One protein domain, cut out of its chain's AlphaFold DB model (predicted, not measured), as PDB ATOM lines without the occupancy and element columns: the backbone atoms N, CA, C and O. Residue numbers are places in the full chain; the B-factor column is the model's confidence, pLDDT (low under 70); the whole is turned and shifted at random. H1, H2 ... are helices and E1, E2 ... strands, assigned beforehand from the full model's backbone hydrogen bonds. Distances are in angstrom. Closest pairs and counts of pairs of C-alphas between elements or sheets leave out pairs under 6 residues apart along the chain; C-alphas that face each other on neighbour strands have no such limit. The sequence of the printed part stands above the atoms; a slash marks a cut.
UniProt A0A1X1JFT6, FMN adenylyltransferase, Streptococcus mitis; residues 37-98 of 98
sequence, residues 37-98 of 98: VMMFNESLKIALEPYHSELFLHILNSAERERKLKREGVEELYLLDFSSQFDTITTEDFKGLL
ATOM      1  N   VAL A  37      87.246 136.907 112.262       86.81
ATOM      2  CA  VAL A  37      88.102 138.068 112.000       86.81
ATOM      3  C   VAL A  37      87.778 139.167 112.994       86.81
ATOM      4  O   VAL A  37      86.621 139.506 113.209       86.81
ATOM      5  N   MET A  38      88.822 139.763 113.558       85.69
ATOM      6  CA  MET A  38      88.738 140.976 114.360       85.69
ATOM      7  C   MET A  38      89.506 142.075 113.633       85.69
ATOM      8  O   MET A  38      90.637 141.857 113.206       85.69
ATOM      9  N   MET A  39      88.898 143.242 113.449       84.44
ATOM     10  CA  MET A  39      89.548 144.379 112.801       84.44
ATOM     11  C   MET A  39      88.984 145.705 113.303       84.44
ATOM     12  O   MET A  39      87.949 145.734 113.961       84.44
ATOM     13  N   PHE A  40      89.650 146.809 112.976       85.75
ATOM     14  CA  PHE A  40      89.190 148.131 113.385       85.75
ATOM     15  C   PHE A  40      88.150 148.702 112.417       85.75
ATOM     16  O   PHE A  40      88.214 148.456 111.207       85.75
ATOM     17  N   ASN A  41      87.191 149.459 112.957       85.12
ATOM     18  CA  ASN A  41      86.257 150.252 112.158       85.12
ATOM     19  C   ASN A  41      87.015 151.262 111.308       85.12
ATOM     20  O   ASN A  41      86.785 151.348 110.102       85.12
ATOM     21  N   GLU A  42      87.974 151.924 111.945       85.31
ATOM     22  CA  GLU A  42      88.735 153.018 111.383       85.31
ATOM     23  C   GLU A  42      90.236 152.738 111.319       85.31
ATOM     24  O   GLU A  42      90.761 151.790 111.910       85.31
ATOM     25  N   SER A  43      90.948 153.591 110.585       82.50
ATOM     26  CA  SER A  43      92.406 153.586 110.575       82.50
ATOM     27  C   SER A  43      92.962 153.866 111.974       82.50
ATOM     28  O   SER A  43      92.587 154.850 112.610       82.50
ATOM     29  N   LEU A  44      93.955 153.078 112.406       81.31
ATOM     30  CA  LEU A  44      94.719 153.329 113.641       81.31
ATOM     31  C   LEU A  44      95.313 154.742 113.691       81.31
ATOM     32  O   LEU A  44      95.524 155.301 114.763       81.31
ATOM     33  N   LYS A  45      95.548 155.338 112.519       82.69
ATOM     34  CA  LYS A  45      96.053 156.703 112.386       82.69
ATOM     35  C   LYS A  45      95.168 157.743 113.062       82.69
ATOM     36  O   LYS A  45      95.698 158.752 113.497       82.69
ATOM     37  N   ILE A  46      93.863 157.501 113.201       84.06
ATOM     38  CA  ILE A  46      92.952 158.444 113.869       84.06
ATOM     39  C   ILE A  46      93.355 158.692 115.325       84.06
ATOM     40  O   ILE A  46      93.211 159.809 115.811       84.06
ATOM     41  N   ALA A  47      93.886 157.681 116.011       80.50
ATOM     42  CA  ALA A  47      94.338 157.829 117.392       80.50
ATOM     43  C   ALA A  47      95.760 158.405 117.511       80.50
ATOM     44  O   ALA A  47      96.138 158.878 118.579       80.50
ATOM     45  N   LEU A  48      96.550 158.358 116.433       81.06
ATOM     46  CA  LEU A  48      97.997 158.602 116.468       81.06
ATOM     47  C   LEU A  48      98.423 159.878 115.724       81.06
ATOM     48  O   LEU A  48      99.491 160.420 115.996       81.06
ATOM     49  N   GLU A  49      97.619 160.348 114.772       85.94
ATOM     50  CA  GLU A  49      97.911 161.490 113.905       85.94
ATOM     51  C   GLU A  49      96.910 162.637 114.158       85.94
ATOM     52  O   GLU A  49      95.758 162.386 114.523       85.94
ATOM     53  N   PRO A  50      97.300 163.912 113.952       89.50
ATOM     54  CA  PRO A  50      96.357 165.025 113.997       89.50
ATOM     55  C   PRO A  50      95.194 164.833 113.018       89.50
ATOM     56  O   PRO A  50      95.384 164.367 111.891       89.50
ATOM     57  N   TYR A  51      93.999 165.249 113.435       89.75
ATOM     58  CA  TYR A  51      92.781 165.086 112.647       89.75
ATOM     59  C   TYR A  51      92.889 165.713 111.248       89.75
ATOM     60  O   TYR A  51      93.232 166.887 111.100       89.75
ATOM     61  N   HIS A  52      92.509 164.928 110.244       91.81
ATOM     62  CA  HIS A  52      92.226 165.358 108.880       91.81
ATOM     63  C   HIS A  52      91.200 164.397 108.260       91.81
ATOM     64  O   HIS A  52      91.159 163.212 108.601       91.81
ATOM     65  N   SER A  53      90.317 164.905 107.397       91.25
ATOM     66  CA  SER A  53      89.150 164.153 106.903       91.25
ATOM     67  C   SER A  53      89.516 162.895 106.117       91.25
ATOM     68  O   SER A  53      88.747 161.938 106.082       91.25
ATOM     69  N   GLU A  54      90.699 162.869 105.510       88.81
ATOM     70  CA  GLU A  54      91.189 161.747 104.717       88.81
ATOM     71  C   GLU A  54      91.446 160.493 105.566       88.81
ATOM     72  O   GLU A  54      91.474 159.391 105.020       88.81
ATOM     73  N   LEU A  55      91.575 160.627 106.894       83.56
ATOM     74  CA  LEU A  55      91.759 159.493 107.806       83.56
ATOM     75  C   LEU A  55      90.558 158.536 107.859       83.56
ATOM     76  O   LEU A  55      90.742 157.376 108.225       83.56
ATOM     77  N   PHE A  56      89.372 159.009 107.469       84.06
ATOM     78  CA  PHE A  56      88.116 158.249 107.433       84.06
ATOM     79  C   PHE A  56      87.789 157.708 106.029       84.06
ATOM     80  O   PHE A  56      86.715 157.157 105.785       84.06
ATOM     81  N   LEU A  57      88.680 157.903 105.049       85.06
ATOM     82  CA  LEU A  57      88.462 157.391 103.698       85.06
ATOM     83  C   LEU A  57      88.820 155.905 103.628       85.06
ATOM     84  O   LEU A  57      89.972 155.507 103.801       85.06
ATOM     85  N   HIS A  58      87.830 155.082 103.285       80.62
ATOM     86  CA  HIS A  58      88.008 153.649 103.070       80.62
ATOM     87  C   HIS A  58      87.944 153.281 101.589       80.62
ATOM     88  O   HIS A  58      87.160 153.833 100.822       80.62
ATOM     89  N   ILE A  59      88.723 152.265 101.203       86.19
ATOM     90  CA  ILE A  59      88.661 151.669  99.857       86.19
ATOM     91  C   ILE A  59      87.308 150.979  99.623       86.19
ATOM     92  O   ILE A  59      86.804 150.969  98.505       86.19
ATOM     93  N   LEU A  60      86.750 150.366 100.670       83.56
ATOM     94  CA  LEU A  60      85.477 149.650 100.647       83.56
ATOM     95  C   LEU A  60      84.582 150.192 101.752       83.56
ATOM     96  O   LEU A  60      85.061 150.429 102.862       83.56
ATOM     97  N   ASN A  61      83.283 150.292 101.485       85.81
ATOM     98  CA  ASN A  61      82.321 150.530 102.559       85.81
ATOM     99  C   ASN A  61      82.112 149.263 103.415       85.81
ATOM    100  O   ASN A  61      82.526 148.155 103.050       85.81
ATOM    101  N   SER A  62      81.429 149.411 104.551       86.12
ATOM    102  CA  SER A  62      81.190 148.322 105.509       86.12
ATOM    103  C   SER A  62      80.515 147.095 104.886       86.12
ATOM    104  O   SER A  62      80.942 145.970 105.144       86.12
ATOM    105  N   ALA A  63      79.516 147.293 104.021       89.62
ATOM    106  CA  ALA A  63      78.779 146.194 103.393       89.62
ATOM    107  C   ALA A  63      79.637 145.441 102.361       89.62
ATOM    108  O   ALA A  63      79.588 144.214 102.268       89.62
ATOM    109  N   GLU A  64      80.444 146.155 101.578       86.94
ATOM    110  CA  GLU A  64      81.382 145.558 100.623       86.94
ATOM    111  C   GLU A  64      82.490 144.778 101.324       86.94
ATOM    112  O   GLU A  64      82.828 143.670 100.899       86.94
ATOM    113  N   ARG A  65      83.016 145.325 102.424       88.12
ATOM    114  CA  ARG A  65      83.994 144.659 103.287       88.12
ATOM    115  C   ARG A  65      83.440 143.349 103.833       88.12
ATOM    116  O   ARG A  65      84.076 142.311 103.665       88.12
ATOM    117  N   GLU A  66      82.247 143.375 104.421       89.62
ATOM    118  CA  GLU A  66      81.597 142.179 104.963       89.62
ATOM    119  C   GLU A  66      81.360 141.126 103.872       89.62
ATOM    120  O   GLU A  66      81.709 139.959 104.040       89.62
ATOM    121  N   ARG A  67      80.850 141.536 102.702       92.00
ATOM    122  CA  ARG A  67      80.670 140.634 101.551       92.00
ATOM    123  C   ARG A  67      81.985 140.013 101.097       92.00
ATOM    124  O   ARG A  67      81.996 138.841 100.733       92.00
ATOM    125  N   LYS A  68      83.076 140.782 101.074       88.75
ATOM    126  CA  LYS A  68      84.399 140.276 100.695       88.75
ATOM    127  C   LYS A  68      84.899 139.248 101.710       88.75
ATOM    128  O   LYS A  68      85.325 138.179 101.299       88.75
ATOM    129  N   LEU A  69      84.779 139.531 103.006       90.88
ATOM    130  CA  LEU A  69      85.195 138.620 104.077       90.88
ATOM    131  C   LEU A  69      84.366 137.328 104.094       90.88
ATOM    132  O   LEU A  69      84.934 136.241 104.157       90.88
ATOM    133  N   LYS A  70      83.044 137.419 103.908       92.69
ATOM    134  CA  LYS A  70      82.170 136.244 103.759       92.69
ATOM    135  C   LYS A  70      82.595 135.341 102.598       92.69
ATOM    136  O   LYS A  70      82.582 134.123 102.733       92.69
ATOM    137  N   ARG A  71      83.019 135.912 101.461       92.69
ATOM    138  CA  ARG A  71      83.536 135.125 100.318       92.69
ATOM    139  C   ARG A  71      84.848 134.404 100.626       92.69
ATOM    140  O   ARG A  71      85.111 133.377 100.011       92.69
ATOM    141  N   GLU A  72      85.650 134.923 101.550       90.44
ATOM    142  CA  GLU A  72      86.898 134.292 102.001       90.44
ATOM    143  C   GLU A  72      86.668 133.225 103.092       90.44
ATOM    144  O   GLU A  72      87.623 132.599 103.554       90.44
ATOM    145  N   GLY A  73      85.410 132.980 103.484       90.44
ATOM    146  CA  GLY A  73      85.033 131.959 104.467       90.44
ATOM    147  C   GLY A  73      84.998 132.452 105.913       90.44
ATOM    148  O   GLY A  73      85.025 131.633 106.823       90.44
ATOM    149  N   VAL A  74      84.958 133.768 106.138       90.81
ATOM    150  CA  VAL A  74      84.795 134.345 107.481       90.81
ATOM    151  C   VAL A  74      83.355 134.159 107.954       90.81
ATOM    152  O   VAL A  74      82.421 134.590 107.273       90.81
ATOM    153  N   GLU A  75      83.191 133.550 109.124       92.06
ATOM    154  CA  GLU A  75      81.892 133.280 109.750       92.06
ATOM    155  C   GLU A  75      81.476 134.407 110.697       92.06
ATOM    156  O   GLU A  75      80.319 134.826 110.682       92.06
ATOM    157  N   GLU A  76      82.431 134.965 111.447       90.00
ATOM    158  CA  GLU A  76      82.183 136.069 112.377       90.00
ATOM    159  C   GLU A  76      83.186 137.207 112.166       90.00
ATOM    160  O   GLU A  76      84.385 136.987 111.969       90.00
ATOM    161  N   LEU A  77      82.679 138.441 112.207       88.50
ATOM    162  CA  LEU A  77      83.461 139.665 112.070       88.50
ATOM    163  C   LEU A  77      83.217 140.566 113.279       88.50
ATOM    164  O   LEU A  77      82.122 141.098 113.448       88.50
ATOM    165  N   TYR A  78      84.263 140.787 114.066       87.94
ATOM    166  CA  TYR A  78      84.278 141.744 115.162       87.94
ATOM    167  C   TYR A  78      84.946 143.034 114.709       87.94
ATOM    168  O   TYR A  78      86.087 143.037 114.239       87.94
ATOM    169  N   LEU A  79      84.214 144.132 114.853       85.69
ATOM    170  CA  LEU A  79      84.694 145.467 114.549       85.69
ATOM    171  C   LEU A  79      84.942 146.218 115.848       85.69
ATOM    172  O   LEU A  79      84.048 146.318 116.687       85.69
ATOM    173  N   LEU A  80      86.160 146.720 116.003       82.88
ATOM    174  CA  LEU A  80      86.598 147.439 117.189       82.88
ATOM    175  C   LEU A  80      86.873 148.902 116.859       82.88
ATOM    176  O   LEU A  80      87.413 149.220 115.799       82.88
ATOM    177  N   ASP A  81      86.583 149.783 117.804       81.38
ATOM    178  CA  ASP A  81      87.086 151.149 117.761       81.38
ATOM    179  C   ASP A  81      88.451 151.177 118.442       81.38
ATOM    180  O   ASP A  81      88.596 150.776 119.601       81.38
ATOM    181  N   PHE A  82      89.471 151.634 117.718       74.31
ATOM    182  CA  PHE A  82      90.780 151.833 118.319       74.31
ATOM    183  C   PHE A  82      90.748 153.114 119.148       74.31
ATOM    184  O   PHE A  82      90.874 154.222 118.630       74.31
ATOM    185  N   SER A  83      90.518 152.952 120.445       69.62
ATOM    186  CA  SER A  83      90.657 154.026 121.422       69.62
ATOM    187  C   SER A  83      92.068 154.028 122.008       69.62
ATOM    188  O   SER A  83      92.759 153.010 121.984       69.62
ATOM    189  N   SER A  84      92.466 155.141 122.626       60.72
ATOM    190  CA  SER A  84      93.720 155.248 123.388       60.72
ATOM    191  C   SER A  84      93.861 154.197 124.502       60.72
ATOM    192  O   SER A  84      94.957 153.989 125.010       60.72
ATOM    193  N   GLN A  85      92.783 153.497 124.876       63.31
ATOM    194  CA  GLN A  85      92.863 152.363 125.797       63.31
ATOM    195  C   GLN A  85      93.614 151.181 125.169       63.31
ATOM    196  O   GLN A  85      94.404 150.542 125.861       63.31
ATOM    197  N   PHE A  86      93.458 150.934 123.862       65.44
ATOM    198  CA  PHE A  86      94.200 149.883 123.157       65.44
ATOM    199  C   PHE A  86      95.700 150.175 123.040       65.44
ATOM    200  O   PHE A  86      96.474 149.225 122.970       65.44
ATOM    201  N   ASP A  87      96.124 151.443 123.092       63.72
ATOM    202  CA  ASP A  87      97.554 151.799 123.135       63.72
ATOM    203  C   ASP A  87      98.235 151.343 124.436       63.72
ATOM    204  O   ASP A  87      99.456 151.203 124.485       63.72
ATOM    205  N   THR A  88      97.456 151.103 125.494       67.00
ATOM    206  CA  THR A  88      97.973 150.696 126.811       67.00
ATOM    207  C   THR A  88      97.847 149.199 127.092       67.00
ATOM    208  O   THR A  88      98.388 148.725 128.089       67.00
ATOM    209  N   ILE A  89      97.159 148.450 126.223       71.81
ATOM    210  CA  ILE A  89      96.948 147.007 126.377       71.81
ATOM    211  C   ILE A  89      98.248 146.270 126.040       71.81
ATOM    212  O   ILE A  89      98.769 146.374 124.927       71.81
ATOM    213  N   THR A  90      98.767 145.492 126.993       74.06
ATOM    214  CA  THR A  90      99.911 144.608 126.734       74.06
ATOM    215  C   THR A  90      99.485 143.388 125.914       74.06
ATOM    216  O   THR A  90      98.304 143.064 125.787       74.06
ATOM    217  N   THR A  91     100.452 142.659 125.349       73.06
ATOM    218  CA  THR A  91     100.140 141.422 124.610       73.06
ATOM    219  C   THR A  91      99.488 140.377 125.523       73.06
ATOM    220  O   THR A  91      98.634 139.611 125.078       73.06
ATOM    221  N   GLU A  92      99.874 140.341 126.799       73.94
ATOM    222  CA  GLU A  92      99.282 139.486 127.826       73.94
ATOM    223  C   GLU A  92      97.826 139.871 128.115       73.94
ATOM    224  O   GLU A  92      96.962 138.994 128.105       73.94
ATOM    225  N   ASP A  93      97.542 141.166 128.279       75.31
ATOM    226  CA  ASP A  93      96.178 141.666 128.494       75.31
ATOM    227  C   ASP A  93      95.274 141.339 127.301       75.31
ATOM    228  O   ASP A  93      94.142 140.881 127.465       75.31
ATOM    229  N   PHE A  94      95.797 141.499 126.080       72.38
ATOM    230  CA  PHE A  94      95.060 141.183 124.859       72.38
ATOM    231  C   PHE A  94      94.721 139.693 124.747       72.38
ATOM    232  O   PHE A  94      93.628 139.341 124.315       72.38
ATOM    233  N   LYS A  95      95.627 138.801 125.167       68.44
ATOM    234  CA  LYS A  95      95.356 137.353 125.192       68.44
ATOM    235  C   LYS A  95      94.291 136.972 126.217       68.44
ATOM    236  O   LYS A  95      93.601 135.992 125.991       68.44
ATOM    237  N   GLY A  96      94.173 137.706 127.324       65.69
ATOM    238  CA  GLY A  96      93.147 137.466 128.345       65.69
ATOM    239  C   GLY A  96      91.738 137.909 127.935       65.69
ATOM    240  O   GLY A  96      90.765 137.479 128.549       65.69
ATOM    241  N   LEU A  97      91.622 138.751 126.904       60.12
ATOM    242  CA  LEU A  97      90.351 139.202 126.325       60.12
ATOM    243  C   LEU A  97      89.752 138.209 125.309       60.12
ATOM    244  O   LEU A  97      88.644 138.443 124.826       60.12
ATOM    245  N   LEU A  98      90.482 137.140 124.967       54.72
ATOM    246  CA  LEU A  98      90.225 136.221 123.849       54.72
ATOM    247  C   LEU A  98      90.148 134.755 124.284       54.72
ATOM    248  O   LEU A  98      89.572 133.969 123.492       54.72
TER     249      LEU A  98
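What this domain is: This is residues 37 to 98 of the 98 residues of the protein "FMN adenylyltransferase" of Streptococcus mitis (UniProt A0A1X1JFT6). A flat, open loop: from strand E1 the chain swings out through short helices H1 and H2 and longer H3, then returns as E2 beside E1; a tail with H4 follows, whose residues 88 to 93 stick out. Printed are 62 residues, with helices and strands mixed, in the order E1, H1, H2, H3, E2, H4. The whole is loose, radius of gyration of the C-alphas 13.7 A, spans 34 by 34 by 11 A.

How they stand to each other: E1, residues 37 to 40, and E2, residues 74 to 80, are parallel neighbours at 25 degrees; N 39 and O 78, 2.9 A apart, are within hydrogen-bond range. With H1, residues 45 to 48, H2, 53 to 56, and H3, 62 to 71, they form a strand-helix-strand unit, parallel neighbour strands with helices between. H1 and H2 are close but not clearly touching, closest C-alphas Ile 46 and Leu 55, 6.3 A. H4, residues 91 to 96, is apart from H3. Every O i to N i+4 pair is within range in H3 and H4; H1 and H2 are too short for one.

Where its parts are: E1 begins at C-alpha 37 (88.102, 138.068, 112.000). H3 is 14.4 A long, E2 16.4 A. H4 ends at C-alpha 96 (93.147, 137.466, 128.345).

The domain as a whole: The farthest C-alphas, Pro 50 and Gly 73, are 36.2 A apart. The printed part has no cut and no long link. Residues 83 to 88 and 95 to 98 have pLDDT under 70.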